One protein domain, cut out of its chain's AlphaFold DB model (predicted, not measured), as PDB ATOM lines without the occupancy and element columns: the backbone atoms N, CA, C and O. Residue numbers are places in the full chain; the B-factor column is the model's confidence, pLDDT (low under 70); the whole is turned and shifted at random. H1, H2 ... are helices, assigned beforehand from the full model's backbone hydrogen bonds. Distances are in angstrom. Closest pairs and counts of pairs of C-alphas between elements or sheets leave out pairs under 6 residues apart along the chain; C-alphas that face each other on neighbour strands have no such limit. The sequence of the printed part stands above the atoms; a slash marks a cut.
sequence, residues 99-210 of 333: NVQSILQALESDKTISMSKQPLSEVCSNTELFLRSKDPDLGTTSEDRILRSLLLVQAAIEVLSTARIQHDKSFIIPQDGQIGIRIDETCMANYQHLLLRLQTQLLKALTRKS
ATOM      1  N   ASN A  99      14.587  34.903 -44.426       75.88
ATOM      2  CA  ASN A  99      14.905  33.758 -45.253       75.88
ATOM      3  C   ASN A  99      15.126  32.568 -44.306       75.88
ATOM      4  O   ASN A  99      15.963  32.663 -43.404       75.88
ATOM      5  N   VAL A 100      14.373  31.477 -44.493       76.69
ATOM      6  CA  VAL A 100      14.507  30.204 -43.755       76.69
ATOM      7  C   VAL A 100      15.982  29.857 -43.561       76.69
ATOM      8  O   VAL A 100      16.414  29.492 -42.471       76.69
ATOM      9  N   GLN A 101      16.773  30.072 -44.609       81.12
ATOM     10  CA  GLN A 101      18.197  29.799 -44.631       81.12
ATOM     11  C   GLN A 101      18.990  30.608 -43.603       81.12
ATOM     12  O   GLN A 101      19.894  30.059 -42.992       81.12
ATOM     13  N   SER A 102      18.644  31.872 -43.350       87.12
ATOM     14  CA  SER A 102      19.323  32.690 -42.336       87.12
ATOM     15  C   SER A 102      19.096  32.155 -40.918       87.12
ATOM     16  O   SER A 102      20.029  32.118 -40.118       87.12
ATOM     17  N   ILE A 103      17.884  31.673 -40.620       87.94
ATOM     18  CA  ILE A 103      17.552  31.083 -39.316       87.94
ATOM     19  C   ILE A 103      18.228  29.718 -39.171       87.94
ATOM     20  O   ILE A 103      18.808  29.426 -38.126       87.94
ATOM     21  N   LEU A 104      18.199  28.896 -40.222       84.44
ATOM     22  CA  LEU A 104      18.876  27.601 -40.228       84.44
ATOM     23  C   LEU A 104      20.394  27.760 -40.111       84.44
ATOM     24  O   LEU A 104      21.014  27.069 -39.312       84.44
ATOM     25  N   GLN A 105      20.988  28.721 -40.815       89.06
ATOM     26  CA  GLN A 105      22.413  29.021 -40.721       89.06
ATOM     27  C   GLN A 105      22.780  29.573 -39.338       89.06
ATOM     28  O   GLN A 105      23.823  29.222 -38.792       89.06
ATOM     29  N   ALA A 106      21.912  30.385 -38.725       91.31
ATOM     30  CA  ALA A 106      22.091  30.819 -37.344       91.31
ATOM     31  C   ALA A 106      22.078  29.624 -36.373       91.31
ATOM     32  O   ALA A 106      22.939  29.553 -35.494       91.31
ATOM     33  N   LEU A 107      21.169  28.660 -36.563       89.44
ATOM     34  CA  LEU A 107      21.121  27.415 -35.786       89.44
ATOM     35  C   LEU A 107      22.363  26.535 -36.007       89.44
ATOM     36  O   LEU A 107      22.918  26.029 -35.036       89.44
ATOM     37  N   GLU A 108      22.827  26.387 -37.249       89.88
ATOM     38  CA  GLU A 108      24.040  25.628 -37.590       89.88
ATOM     39  C   GLU A 108      25.310  26.281 -37.024       89.88
ATOM     40  O   GLU A 108      26.223  25.589 -36.573       89.88
ATOM     41  N   SER A 109      25.366  27.616 -37.005       90.31
ATOM     42  CA  SER A 109      26.500  28.363 -36.450       90.31
ATOM     43  C   SER A 109      26.621  28.227 -34.926       90.31
ATOM     44  O   SER A 109      27.701  28.439 -34.359       90.31
ATOM     45  N   ASP A 110      25.535  27.848 -34.245       89.44
ATOM     46  CA  ASP A 110      25.548  27.647 -32.803       89.44
ATOM     47  C   ASP A 110      26.145  26.279 -32.456       89.44
ATOM     48  O   ASP A 110      25.482  25.242 -32.447       89.44
ATOM     49  N   LYS A 111      27.435  26.288 -32.103       85.56
ATOM     50  CA  LYS A 111      28.210  25.091 -31.724       85.56
ATOM     51  C   LYS A 111      27.550  24.228 -30.644       85.56
ATOM     52  O   LYS A 111      27.903  23.064 -30.512       85.56
ATOM     53  N   THR A 112      26.628  24.777 -29.852       81.62
ATOM     54  CA  THR A 112      25.927  24.024 -28.803       81.62
ATOM     55  C   THR A 112      24.850  23.087 -29.339       81.62
ATOM     56  O   THR A 112      24.440  22.177 -28.627       81.62
ATOM     57  N   ILE A 113      24.369  23.329 -30.559       81.81
ATOM     58  CA  ILE A 113      23.269  22.591 -31.191       81.81
ATOM     59  C   ILE A 113      23.795  21.541 -32.178       81.81
ATOM     60  O   ILE A 113      23.055  20.649 -32.581       81.81
ATOM     61  N   SER A 114      25.073  21.623 -32.550       80.38
ATOM     62  CA  SER A 114      25.722  20.730 -33.511       80.38
ATOM     63  C   SER A 114      25.600  19.260 -33.066       80.38
ATOM     64  O   SER A 114      26.371  18.765 -32.247       80.38
ATOM     65  N   MET A 115      24.582  18.567 -33.597       78.31
ATOM     66  CA  MET A 115      24.305  17.140 -33.352       78.31
ATOM     67  C   MET A 115      25.339  16.244 -34.039       78.31
ATOM     68  O   MET A 115      25.570  15.105 -33.639       78.31
ATOM     69  N   SER A 116      25.958  16.764 -35.094       81.50
ATOM     70  CA  SER A 116      26.974  16.086 -35.879       81.50
ATOM     71  C   SER A 116      28.009  17.100 -36.360       81.50
ATOM     72  O   SER A 116      27.747  18.302 -36.380       81.50
ATOM     73  N   LYS A 117      29.177  16.612 -36.788       87.94
ATOM     74  CA  LYS A 117      30.198  17.448 -37.442       87.94
ATOM     75  C   LYS A 117      29.725  18.014 -38.790       87.94
ATOM     76  O   LYS A 117      30.383  18.901 -39.320       87.94
ATOM     77  N   GLN A 118      28.632  17.484 -39.338       91.00
ATOM     78  CA  GLN A 118      28.041  17.901 -40.602       91.00
ATOM     79  C   GLN A 118      26.956  18.966 -40.377       91.00
ATOM     80  O   GLN A 118      26.293  18.959 -39.328       91.00
ATOM     81  N   PRO A 119      26.765  19.879 -41.346       89.62
ATOM     82  CA  PRO A 119      25.690  20.861 -41.314       89.62
ATOM     83  C   PRO A 119      24.316  20.174 -41.286       89.62
ATOM     84  O   PRO A 119      24.131  19.080 -41.823       89.62
ATOM     85  N   LEU A 120      23.335  20.819 -40.650       89.44
ATOM     86  CA  LEU A 120      21.973  20.290 -40.507       89.44
ATOM     87  C   LEU A 120      21.321  20.062 -41.871       89.44
ATOM     88  O   LEU A 120      20.613  19.077 -42.057       89.44
ATOM     89  N   SER A 121      21.616  20.928 -42.837       89.25
ATOM     90  CA  SER A 121      21.192  20.780 -44.232       89.25
ATOM     91  C   SER A 121      21.623  19.467 -44.876       89.25
ATOM     92  O   SER A 121      20.803  18.812 -45.525       89.25
ATOM     93  N   GLU A 122      22.861  19.035 -44.655       91.19
ATOM     94  CA  GLU A 122      23.369  17.768 -45.182       91.19
ATOM     95  C   GLU A 122      22.738  16.571 -44.458       91.19
ATOM     96  O   GLU A 122      22.321  15.607 -45.103       91.19
ATOM     97  N   VAL A 123      22.576  16.665 -43.133       93.31
ATOM     98  CA  VAL A 123      21.915  15.624 -42.329       93.31
ATOM     99  C   VAL A 123      20.458  15.435 -42.760       93.31
ATOM    100  O   VAL A 123      20.006  14.304 -42.884       93.31
ATOM    101  N   CYS A 124      19.720  16.516 -43.020       90.94
ATOM    102  CA  CYS A 124      18.316  16.441 -43.432       90.94
ATOM    103  C   CYS A 124      18.135  15.924 -44.864       90.94
ATOM    104  O   CYS A 124      17.140  15.253 -45.145       90.94
ATOM    105  N   SER A 125      19.092  16.215 -45.750       90.62
ATOM    106  CA  SER A 125      19.059  15.765 -47.147       90.62
ATOM    107  C   SER A 125      19.392  14.275 -47.293       90.62
ATOM    108  O   SER A 125      19.016  13.658 -48.285       90.62
ATOM    109  N   ASN A 126      20.078  13.679 -46.311       94.31
ATOM    110  CA  ASN A 126      20.494  12.282 -46.344       94.31
ATOM    111  C   ASN A 126      19.804  11.463 -45.240       94.31
ATOM    112  O   ASN A 126      20.186  11.513 -44.070       94.31
ATOM    113  N   THR A 127      18.822  10.649 -45.630       94.31
ATOM    114  CA  THR A 127      18.026   9.809 -44.720       94.31
ATOM    115  C   THR A 127      18.882   8.892 -43.840       94.31
ATOM    116  O   THR A 127      18.586   8.722 -42.658       94.31
ATOM    117  N   GLU A 128      19.984   8.349 -44.361       95.50
ATOM    118  CA  GLU A 128      20.890   7.485 -43.592       95.50
ATOM    119  C   GLU A 128      21.618   8.265 -42.489       95.50
ATOM    120  O   GLU A 128      21.752   7.787 -41.359       95.50
ATOM    121  N   LEU A 129      22.069   9.490 -42.787       94.38
ATOM    122  CA  LEU A 129      22.713  10.362 -41.799       94.38
ATOM    123  C   LEU A 129      21.715  10.842 -40.747       94.38
ATOM    124  O   LEU A 129      22.034  10.866 -39.556       94.38
ATOM    125  N   PHE A 130      20.493  11.166 -41.170       93.62
ATOM    126  CA  PHE A 130      19.407  11.544 -40.275       93.62
ATOM    127  C   PHE A 130      19.104  10.449 -39.245       93.62
ATOM    128  O   PHE A 130      19.058  10.732 -38.045       93.62
ATOM    129  N   LEU A 131      18.978   9.191 -39.681       93.81
ATOM    130  CA  LEU A 131      18.711   8.056 -38.790       93.81
ATOM    131  C   LEU A 131      19.877   7.759 -37.837       93.81
ATOM    132  O   LEU A 131      19.659   7.321 -36.709       93.81
ATOM    133  N   ARG A 132      21.116   8.040 -38.254       95.19
ATOM    134  CA  ARG A 132      22.319   7.869 -37.422       95.19
ATOM    135  C   ARG A 132      22.579   9.037 -36.468       95.19
ATOM    136  O   ARG A 132      23.503   8.962 -35.656       95.19
ATOM    137  N   SER A 133      21.794  10.114 -36.543       93.25
ATOM    138  CA  SER A 133      22.001  11.303 -35.714       93.25
ATOM    139  C   SER A 133      21.776  11.008 -34.223       93.25
ATOM    140  O   SER A 133      20.681  10.652 -33.763       93.25
ATOM    141  N   LYS A 134      22.842  11.180 -33.435       93.38
ATOM    142  CA  LYS A 134      22.793  11.077 -31.976       93.38
ATOM    143  C   LYS A 134      22.216  12.357 -31.380       93.38
ATOM    144  O   LYS A 134      22.424  13.442 -31.912       93.38
ATOM    145  N   ASP A 135      21.524  12.223 -30.253       91.81
ATOM    146  CA  ASP A 135      21.043  13.362 -29.472       91.81
ATOM    147  C   ASP A 135      22.198  14.308 -29.067       91.81
ATOM    148  O   ASP A 135      23.239  13.822 -28.610       91.81
ATOM    149  N   PRO A 136      22.025  15.639 -29.186       90.00
ATOM    150  CA  PRO A 136      22.985  16.617 -28.705       90.00
ATOM    151  C   PRO A 136      23.075  16.552 -27.179       90.00
ATOM    152  O   PRO A 136      22.064  16.547 -26.467       90.00
ATOM    153  N   ASP A 137      24.300  16.539 -26.661       91.94
ATOM    154  CA  ASP A 137      24.529  16.651 -25.226       91.94
ATOM    155  C   ASP A 137      24.418  18.119 -24.789       91.94
ATOM    156  O   ASP A 137      25.328  18.928 -24.965       91.94
ATOM    157  N   LEU A 138      23.269  18.468 -24.212       93.88
ATOM    158  CA  LEU A 138      22.964  19.817 -23.727       93.88
ATOM    159  C   LEU A 138      23.346  20.033 -22.250       93.88
ATOM    160  O   LEU A 138      23.021  21.080 -21.678       93.88
ATOM    161  N   GLY A 139      24.002  19.062 -21.599       90.44
ATOM    162  CA  GLY A 139      24.296  19.121 -20.163       90.44
ATOM    163  C   GLY A 139      25.134  20.341 -19.764       90.44
ATOM    164  O   GLY A 139      24.822  21.043 -18.792       90.44
ATOM    165  N   THR A 140      26.151  20.656 -20.562       92.81
ATOM    166  CA  THR A 140      27.140  21.714 -20.287       92.81
ATOM    167  C   THR A 140      26.699  23.110 -20.738       92.81
ATOM    168  O   THR A 140      27.283  24.113 -20.327       92.81
ATOM    169  N   THR A 141      25.628  23.216 -21.526       94.62
ATOM    170  CA  THR A 141      25.195  24.478 -22.139       94.62
ATOM    171  C   THR A 141      24.633  25.458 -21.105       94.62
ATOM    172  O   THR A 141      23.860  25.088 -20.225       94.62
ATOM    173  N   SER A 142      24.990  26.743 -21.176       94.25
ATOM    174  CA  SER A 142      24.422  27.768 -20.285       94.25
ATOM    175  C   SER A 142      22.915  27.954 -20.517       94.25
ATOM    176  O   SER A 142      22.475  27.910 -21.663       94.25
ATOM    177  N   GLU A 143      22.145  28.260 -19.468       94.19
ATOM    178  CA  GLU A 143      20.691  28.502 -19.556       94.19
ATOM    179  C   GLU A 143      20.323  29.560 -20.610       94.19
ATOM    180  O   GLU A 143      19.475  29.308 -21.460       94.19
ATOM    181  N   ASP A 144      21.029  30.696 -20.631       93.88
ATOM    182  CA  ASP A 144      20.785  31.776 -21.601       93.88
ATOM    183  C   ASP A 144      20.947  31.304 -23.059       93.88
ATOM    184  O   ASP A 144      20.256  31.792 -23.952       93.88
ATOM    185  N   ARG A 145      21.850  30.346 -23.312       94.00
ATOM    186  CA  ARG A 145      22.032  29.752 -24.646       94.00
ATOM    187  C   ARG A 145      20.891  28.806 -24.977       94.00
ATOM    188  O   ARG A 145      20.329  28.951 -26.048       94.00
ATOM    189  N   ILE A 146      20.487  27.942 -24.043       94.44
ATOM    190  CA  ILE A 146      19.328  27.052 -24.229       94.44
ATOM    191  C   ILE A 146      18.081  27.861 -24.595       94.44
ATOM    192  O   ILE A 146      17.380  27.500 -25.534       94.44
ATOM    193  N   LEU A 147      17.835  28.982 -23.907       94.50
ATOM    194  CA  LEU A 147      16.709  29.869 -24.209       94.50
ATOM    195  C   LEU A 147      16.810  30.488 -25.610       94.50
ATOM    196  O   LEU A 147      15.824  30.487 -26.343       94.50
ATOM    197  N   ARG A 148      17.987  30.984 -26.013       93.88
ATOM    198  CA  ARG A 148      18.190  31.526 -27.369       93.88
ATOM    199  C   ARG A 148      18.007  30.459 -28.444       93.88
ATOM    200  O   ARG A 148      17.291  30.706 -29.407       93.88
ATOM    201  N   SER A 149      18.605  29.283 -28.265       93.62
ATOM    202  CA  SER A 149      18.448  28.153 -29.181       93.62
ATOM    203  C   SER A 149      16.977  27.748 -29.293       93.62
ATOM    204  O   SER A 149      16.492  27.522 -30.394       93.62
ATOM    205  N   LEU A 150      16.232  27.732 -28.182       95.25
ATOM    206  CA  LEU A 150      14.805  27.398 -28.178       95.25
ATOM    207  C   LEU A 150      13.970  28.412 -28.970       95.25
ATOM    208  O   LEU A 150      13.101  28.010 -29.740       95.25
ATOM    209  N   LEU A 151      14.255  29.709 -28.827       93.62
ATOM    210  CA  LEU A 151      13.599  30.762 -29.609       93.62
ATOM    211  C   LEU A 151      13.920  30.653 -31.105       93.62
ATOM    212  O   LEU A 151      13.020  30.785 -31.929       93.62
ATOM    213  N   LEU A 152      15.177  30.365 -31.459       93.00
ATOM    214  CA  LEU A 152      15.584  30.163 -32.854       93.00
ATOM    215  C   LEU A 152      14.907  28.936 -33.475       93.00
ATOM    216  O   LEU A 152      14.412  29.017 -34.594       93.00
ATOM    217  N   VAL A 153      14.840  27.820 -32.745       94.62
ATOM    218  CA  VAL A 153      14.135  26.607 -33.190       94.62
ATOM    219  C   VAL A 153      12.648  26.888 -33.383       94.62
ATOM    220  O   VAL A 153      12.073  26.467 -34.382       94.62
ATOM    221  N   GLN A 154      12.029  27.635 -32.468       94.56
ATOM    222  CA  GLN A 154      10.623  28.015 -32.576       94.56
ATOM    223  C   GLN A 154      10.358  28.867 -33.825       94.56
ATOM    224  O   GLN A 154       9.443  28.561 -34.588       94.56
ATOM    225  N   ALA A 155      11.196  29.879 -34.067       91.38
ATOM    226  CA  ALA A 155      11.119  30.697 -35.271       91.38
ATOM    227  C   ALA A 155      11.325  29.849 -36.538       91.38
ATOM    228  O   ALA A 155      10.566  29.979 -37.492       91.38
ATOM    229  N   ALA A 156      12.288  28.922 -36.535       91.62
ATOM    230  CA  ALA A 156      12.531  28.024 -37.665       91.62
ATOM    231  C   ALA A 156      11.313  27.144 -37.986       91.62
ATOM    232  O   ALA A 156      10.947  27.012 -39.152       91.62
ATOM    233  N   ILE A 157      10.661  26.576 -36.965       93.50
ATOM    234  CA  ILE A 157       9.439  25.773 -37.129       93.50
ATOM    235  C   ILE A 157       8.316  26.622 -37.734       93.50
ATOM    236  O   ILE A 157       7.627  26.166 -38.643       93.50
ATOM    237  N   GLU A 158       8.135  27.856 -37.261       92.06
ATOM    238  CA  GLU A 158       7.099  28.760 -37.769       92.06
ATOM    239  C   GLU A 158       7.338  29.140 -39.229       92.06
ATOM    240  O   GLU A 158       6.418  29.024 -40.047       92.06
ATOM    241  N   VAL A 159       8.572  29.498 -39.592       88.94
ATOM    242  CA  VAL A 159       8.901  29.821 -40.984       88.94
ATOM    243  C   VAL A 159       8.742  28.588 -41.878       88.94
ATOM    244  O   VAL A 159       8.113  28.701 -42.925       88.94
ATOM    245  N   LEU A 160       9.193  27.399 -41.457       88.81
ATOM    246  CA  LEU A 160       8.984  26.158 -42.220       88.81
ATOM    247  C   LEU A 160       7.502  25.792 -42.371       88.81
ATOM    248  O   LEU A 160       7.084  25.338 -43.433       88.81
ATOM    249  N   SER A 161       6.687  26.007 -41.337       90.06
ATOM    250  CA  SER A 161       5.245  25.759 -41.422       90.06
ATOM    251  C   SER A 161       4.549  26.729 -42.381       90.06
ATOM    252  O   SER A 161       3.697  26.315 -43.162       90.06
ATOM    253  N   THR A 162       4.967  27.998 -42.382       87.56
ATOM    254  CA  THR A 162       4.444  29.030 -43.288       87.56
ATOM    255  C   THR A 162       4.839  28.727 -44.730       87.56
ATOM    256  O   THR A 162       3.994  28.741 -45.621       87.56
ATOM    257  N   ALA A 163       6.106  28.371 -44.933       84.00
ATOM    258  CA  ALA A 163       6.646  27.876 -46.189       84.00
ATOM    259  C   ALA A 163       5.811  26.706 -46.737       84.00
ATOM    260  O   ALA A 163       5.341  26.757 -47.872       84.00
ATOM    261  N   ARG A 164       5.548  25.690 -45.910       85.75
ATOM    262  CA  ARG A 164       4.762  24.517 -46.310       85.75
ATOM    263  C   ARG A 164       3.352  24.874 -46.789       85.75
ATOM    264  O   ARG A 164       2.900  24.305 -47.772       85.75
ATOM    265  N   ILE A 165       2.678  25.816 -46.127       85.88
ATOM    266  CA  ILE A 165       1.329  26.269 -46.522       85.88
ATOM    267  C   ILE A 165       1.364  27.019 -47.861       85.88
ATOM    268  O   ILE A 165       0.451  26.894 -48.668       85.88
ATOM    269  N   GLN A 166       2.407  27.816 -48.099       83.31
ATOM    270  CA  GLN A 166       2.512  28.655 -49.295       83.31
ATOM    271  C   GLN A 166       2.872  27.872 -50.564       83.31
ATOM    272  O   GLN A 166       2.555  28.309 -51.668       83.31
ATOM    273  N   HIS A 167       3.537  26.727 -50.428       74.19
ATOM    274  CA  HIS A 167       4.183  26.028 -51.536       74.19
ATOM    275  C   HIS A 167       3.876  24.527 -51.466       74.19
ATOM    276  O   HIS A 167       4.722  23.705 -51.125       74.19
ATOM    277  N   ASP A 168       2.636  24.188 -51.810       68.56
ATOM    278  CA  ASP A 168       2.021  22.872 -51.595       68.56
ATOM    279  C   ASP A 168       2.678  21.712 -52.384       68.56
ATOM    280  O   ASP A 168       2.506  20.552 -52.022       68.56
ATOM    281  N   LYS A 169       3.430  21.975 -53.473       65.44
ATOM    282  CA  LYS A 169       3.938  20.895 -54.364       65.44
ATOM    283  C   LYS A 169       5.365  21.040 -54.906       65.44
ATOM    284  O   LYS A 169       5.903  20.077 -55.444       65.44
ATOM    285  N   SER A 170       6.012  22.194 -54.766       59.88
ATOM    286  CA  SER A 170       7.408  22.364 -55.198       59.88
ATOM    287  C   SER A 170       8.042  23.555 -54.490       59.88
ATOM    288  O   SER A 170       7.867  24.705 -54.902       59.88
ATOM    289  N   PHE A 171       8.766  23.277 -53.406       63.19
ATOM    290  CA  PHE A 171       9.485  24.285 -52.636       63.19
ATOM    291  C   PHE A 171      10.822  24.601 -53.311       63.19
ATOM    292  O   PHE A 171      11.871  24.078 -52.944       63.19
ATOM    293  N   ILE A 172      10.792  25.433 -54.348       58.31
ATOM    294  CA  ILE A 172      12.018  26.029 -54.878       58.31
ATOM    295  C   ILE A 172      12.161  27.358 -54.154       58.31
ATOM    296  O   ILE A 172      11.415  28.284 -54.449       58.31
ATOM    297  N   ILE A 173      13.076  27.451 -53.187       59.00
ATOM    298  CA  ILE A 173      13.502  28.754 -52.669       59.00
ATOM    299  C   ILE A 173      14.313  29.390 -53.800       59.00
ATOM    300  O   ILE A 173      15.401  28.879 -54.091       59.00
ATOM    301  N   PRO A 174      13.826  30.455 -54.466       53.94
ATOM    302  CA  PRO A 174      14.670  31.181 -55.389       53.94
ATOM    303  C   PRO A 174      15.753  31.858 -54.544       53.94
ATOM    304  O   PRO A 174      15.485  32.769 -53.765       53.94
ATOM    305  N   GLN A 175      16.974  31.344 -54.630       59.16
ATOM    306  CA  GLN A 175      18.147  32.109 -54.242       59.16
ATOM    307  C   GLN A 175      18.456  33.051 -55.401       59.16
ATOM    308  O   GLN A 175      18.500  32.617 -56.553       59.16
ATOM    309  N   ASP A 176      18.684  34.322 -55.091       57.34
ATOM    310  CA  ASP A 176      19.037  35.376 -56.042       57.34
ATOM    311  C   ASP A 176      20.440  35.138 -56.654       57.34
ATOM    312  O   ASP A 176      21.388  35.874 -56.396       57.34
ATOM    313  N   GLY A 177      20.602  34.070 -57.445       54.66
ATOM    314  CA  GLY A 177      21.803  33.778 -58.233       54.66
ATOM    315  C   GLY A 177      22.784  32.743 -57.664       54.66
ATOM    316  O   GLY A 177      23.829  32.528 -58.274       54.66
ATOM    317  N   GLN A 178      22.480  32.067 -56.551       52.84
ATOM    318  CA  GLN A 178      23.249  30.903 -56.081       52.84
ATOM    319  C   GLN A 178      22.362  29.658 -56.003       52.84
ATOM    320  O   GLN A 178      21.142  29.748 -56.079       52.84
ATOM    321  N   ILE A 179      22.988  28.483 -55.986       50.78
ATOM    322  CA  ILE A 179      22.356  27.164 -56.080       50.78
ATOM    323  C   ILE A 179      21.298  27.023 -54.975       50.78
ATOM    324  O   ILE A 179      21.617  26.722 -53.825       50.78
ATOM    325  N   GLY A 180      20.031  27.249 -55.332       57.41
ATOM    326  CA  GLY A 180      18.906  27.070 -54.426       57.41
ATOM    327  C   GLY A 180      18.918  25.649 -53.880       57.41
ATOM    328  O   GLY A 180      18.988  24.681 -54.642       57.41
ATOM    329  N   ILE A 181      18.877  25.516 -52.553       66.19
ATOM    330  CA  ILE A 181      18.725  24.212 -51.913       66.19
ATOM    331  C   ILE A 181      17.366  23.684 -52.365       66.19
ATOM    332  O   ILE A 181      16.325  24.237 -52.009       66.19
ATOM    333  N   ARG A 182      17.377  22.636 -53.187       72.00
ATOM    334  CA  ARG A 182      16.167  21.918 -53.564       72.00
ATOM    335  C   ARG A 182      15.700  21.151 -52.332       72.00
ATOM    336  O   ARG A 182      16.246  20.104 -52.002       72.00
ATOM    337  N   ILE A 183      14.738  21.720 -51.612       81.62
ATOM    338  CA  ILE A 183      14.160  21.077 -50.436       81.62
ATOM    339  C   ILE A 183      13.057  20.145 -50.933       81.62
ATOM    340  O   ILE A 183      11.925  20.566 -51.160       81.62
ATOM    341  N   ASP A 184      13.405  18.875 -51.120       87.25
ATOM    342  CA  ASP A 184      12.417  17.832 -51.391       87.25
ATOM    343  C   ASP A 184      11.511  17.617 -50.159       87.25
ATOM    344  O   ASP A 184      11.883  17.935 -49.024       87.25
ATOM    345  N   GLU A 185      10.322  17.039 -50.354       87.44
ATOM    346  CA  GLU A 185       9.349  16.808 -49.273       87.44
ATOM    347  C   GLU A 185       9.945  15.978 -48.122       87.44
ATOM    348  O   GLU A 185       9.746  16.294 -46.946       87.44
ATOM    349  N   THR A 186      10.762  14.975 -48.452       90.62
ATOM    350  CA  THR A 186      11.494  14.164 -47.471       90.62
ATOM    351  C   THR A 186      12.478  15.007 -46.661       90.62
ATOM    352  O   THR A 186      12.525  14.887 -45.438       90.62
ATOM    353  N   CYS A 187      13.221  15.910 -47.311       90.19
ATOM    354  CA  CYS A 187      14.142  16.816 -46.629       90.19
ATOM    355  C   CYS A 187      13.382  17.752 -45.677       90.19
ATOM    356  O   CYS A 187      13.809  17.962 -44.542       90.19
ATOM    357  N   MET A 188      12.231  18.281 -46.103       89.75
ATOM    358  CA  MET A 188      11.385  19.133 -45.263       89.75
ATOM    359  C   MET A 188      10.822  18.379 -44.049       89.75
ATOM    360  O   MET A 188      10.865  18.897 -42.931       89.75
ATOM    361  N   ALA A 189      10.350  17.143 -44.239       91.56
ATOM    362  CA  ALA A 189       9.877  16.289 -43.152       91.56
ATOM    363  C   ALA A 189      10.998  15.969 -42.148       91.56
ATOM    364  O   ALA A 189      10.800  16.103 -40.936       91.56
ATOM    365  N   ASN A 190      12.195  15.634 -42.645       94.19
ATOM    366  CA  ASN A 190      13.379  15.396 -41.819       94.19
ATOM    367  C   ASN A 190      13.751  16.645 -41.008       94.19
ATOM    368  O   ASN A 190      13.983  16.550 -39.801       94.19
ATOM    369  N   TYR A 191      13.725  17.826 -41.632       92.12
ATOM    370  CA  TYR A 191      13.963  19.100 -40.952       92.12
ATOM    371  C   TYR A 191      12.963  19.363 -39.833       92.12
ATOM    372  O   TYR A 191      13.356  19.678 -38.709       92.12
ATOM    373  N   GLN A 192      11.669  19.220 -40.123       93.50
ATOM    374  CA  GLN A 192      10.617  19.437 -39.138       93.50
ATOM    375  C   GLN A 192      10.779  18.485 -37.948       93.50
ATOM    376  O   GLN A 192      10.709  18.917 -36.795       93.50
ATOM    377  N   HIS A 193      11.056  17.206 -38.210       94.62
ATOM    378  CA  HIS A 193      11.297  16.225 -37.158       94.62
ATOM    379  C   HIS A 193      12.534  16.571 -36.318       94.62
ATOM    380  O   HIS A 193      12.477  16.517 -35.088       94.62
ATOM    381  N   LEU A 194      13.643  16.964 -36.953       94.12
ATOM    382  CA  LEU A 194      14.870  17.342 -36.253       94.12
ATOM    383  C   LEU A 194      14.637  18.553 -35.342       94.12
ATOM    384  O   LEU A 194      15.025  18.520 -34.174       94.12
ATOM    385  N   LEU A 195      13.954  19.587 -35.835       94.44
ATOM    386  CA  LEU A 195      13.642  20.786 -35.056       94.44
ATOM    387  C   LEU A 195      12.718  20.486 -33.872       94.44
ATOM    388  O   LEU A 195      12.969  20.971 -32.770       94.44
ATOM    389  N   LEU A 196      11.692  19.650 -34.057       95.31
ATOM    390  CA  LEU A 196      10.812  19.223 -32.964       95.31
ATOM    391  C   LEU A 196      11.576  18.399 -31.919       95.31
ATOM    392  O   LEU A 196      11.452  18.642 -30.717       95.31
ATOM    393  N   ARG A 197      12.427  17.464 -32.351       94.94
ATOM    394  CA  ARG A 197      13.293  16.693 -31.445       94.94
ATOM    395  C   ARG A 197      14.206  17.627 -30.650       94.94
ATOM    396  O   ARG A 197      14.235  17.540 -29.421       94.94
ATOM    397  N   LEU A 198      14.869  18.567 -31.317       94.88
ATOM    398  CA  LEU A 198      15.737  19.553 -30.683       94.88
ATOM    399  C   LEU A 198      14.970  20.437 -29.686       94.88
ATOM    400  O   LEU A 198      15.444  20.654 -28.571       94.88
ATOM    401  N   GLN A 199      13.758  20.879 -30.029       95.81
ATOM    402  CA  GLN A 199      12.875  21.620 -29.124       95.81
ATOM    403  C   GLN A 199      12.597  20.826 -27.841       95.81
ATOM    404  O   GLN A 199      12.771  21.354 -26.741       95.81
ATOM    405  N   THR A 200      12.223  19.545 -27.955       96.06
ATOM    406  CA  THR A 200      11.949  18.709 -26.772       96.06
ATOM    407  C   THR A 200      13.182  18.529 -25.887       96.06
ATOM    408  O   THR A 200      13.069  18.481 -24.661       96.06
ATOM    409  N   GLN A 201      14.373  18.452 -26.479       95.56
ATOM    410  CA  GLN A 201      15.628  18.301 -25.745       95.56
ATOM    411  C   GLN A 201      16.047  19.586 -25.047       95.56
ATOM    412  O   GLN A 201      16.427  19.539 -23.877       95.56
ATOM    413  N   LEU A 202      15.926  20.728 -25.727       95.31
ATOM    414  CA  LEU A 202      16.159  22.043 -25.140       95.31
ATOM    415  C   LEU A 202      15.210  22.285 -23.966       95.31
ATOM    416  O   LEU A 202      15.659  22.704 -22.899       95.31
ATOM    417  N   LEU A 203      13.930  21.930 -24.112       95.69
ATOM    418  CA  LEU A 203      12.947  22.040 -23.037       95.69
ATOM    419  C   LEU A 203      13.302  21.126 -21.854       95.69
ATOM    420  O   LEU A 203      13.351  21.584 -20.716       95.69
ATOM    421  N   LYS A 204      13.652  19.857 -22.105       95.25
ATOM    422  CA  LYS A 204      14.120  18.929 -21.057       95.25
ATOM    423  C   LYS A 204      15.373  19.448 -20.344       95.25
ATOM    424  O   LYS A 204      15.465  19.345 -19.121       95.25
ATOM    425  N   ALA A 205      16.337  19.998 -21.081       95.06
ATOM    426  CA  ALA A 205      17.559  20.565 -20.516       95.06
ATOM    427  C   ALA A 205      17.261  21.800 -19.652       95.06
ATOM    428  O   ALA A 205      17.812  21.928 -18.556       95.06
ATOM    429  N   LEU A 206      16.347  22.665 -20.104       94.62
ATOM    430  CA  LEU A 206      15.872  23.819 -19.347       94.62
ATOM    431  C   LEU A 206      15.183  23.384 -18.049       94.62
ATOM    432  O   LEU A 206      15.537  23.889 -16.988       94.62
ATOM    433  N   THR A 207      14.281  22.401 -18.107       93.38
ATOM    434  CA  THR A 207      13.578  21.865 -16.930       93.38
ATOM    435  C   THR A 207      14.535  21.225 -15.927       93.38
ATOM    436  O   THR A 207      14.411  21.438 -14.724       93.38
ATOM    437  N   ARG A 208      15.545  20.476 -16.387       92.81
ATOM    438  CA  ARG A 208      16.573  19.906 -15.496       92.81
ATOM    439  C   ARG A 208      17.390  20.995 -14.804       92.81
ATOM    440  O   ARG A 208      17.644  20.903 -13.604       92.81
ATOM    441  N   LYS A 209      17.785  22.041 -15.537       92.62
ATOM    442  CA  LYS A 209      18.545  23.166 -14.973       92.62
ATOM    443  C   LYS A 209      17.701  24.012 -14.030       92.62
ATOM    444  O   LYS A 209      18.199  24.399 -12.976       92.62
ATOM    445  N   SER A 210      16.436  24.257 -14.358       88.81
ATOM    446  CA  SER A 210      15.525  24.994 -13.485       88.81
ATOM    447  C   SER A 210      15.200  24.200 -12.220       88.81
ATOM    448  O   SER A 210      15.173  24.794 -11.146       88.81
TER     449      SER A 210
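This is residues 99 to 210 of the 333 residues of an uncharacterized protein of Westerdykella ornata (UniProt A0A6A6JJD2). Two long helices, H4 and H5, lie side by side as a helical hairpin, with H1 packed along part of H4 and the small H2 on the first part of H5. H3 follows at a corner after H2, and a long loop, residues 167 to 184, joins the hairpin's helices at one end. The printed part has 112 residues with five named helices, H1 to H5 in chain order, and no named strand: the class is all helix. It is compact, with a radius of gyration of the C-alphas of 14.3 A, and elongated, spanning 42 by 27 by 23 A.

H1, residues 100 to 109, touches residues 149 to 160 alone of H4, residues 143 to 166, at a shallow tilt of 26 degrees, opposite ways; the closest C-alphas, of Ile 103 and Ala 156, are 6.1 A apart. H2, residues 120 to 125, is close to H1 but not clearly touching, with the C-alphas of Glu 108 and Leu 120 closest at 6.4 A. H2 and H3, residues 127 to 132, only just touch, with 3 pairs of C-alphas within 8 A, and only at the corner; the closest are Val 123 and Phe 130, 5.2 A. H2 touches residues 186 to 191 alone of H5, residues 185 to 210, closest at C-alphas Ser 125 and Cys 187, 5.1 A. H4 and H5 form a hairpin, touching at a shallow tilt of 26 degrees, opposite ways; C-alphas Ile 146 and Leu 202 are closest, 6.0 A. H1 and H5 are apart. In H1, H2, H3, H4 and H5 every O i to N i+4 pair is within hydrogen-bond range.

H1 begins at C-alpha 100, (14.507, 30.204, -43.755), and is 14.2 A long from first to last C-alpha; H2 measures 8.5 A, H3 8.7 A, H4 34.9 A and H5 37.2 A. H5 ends at C-alpha 210, (15.525, 24.994, -13.485).

The C-alphas of Gly 177 and Ser 210 are farthest apart, 46.0 A. The printed part has no cut; the link from H4 to H5 is long, and its residues 168 to 181 have pLDDT under 70.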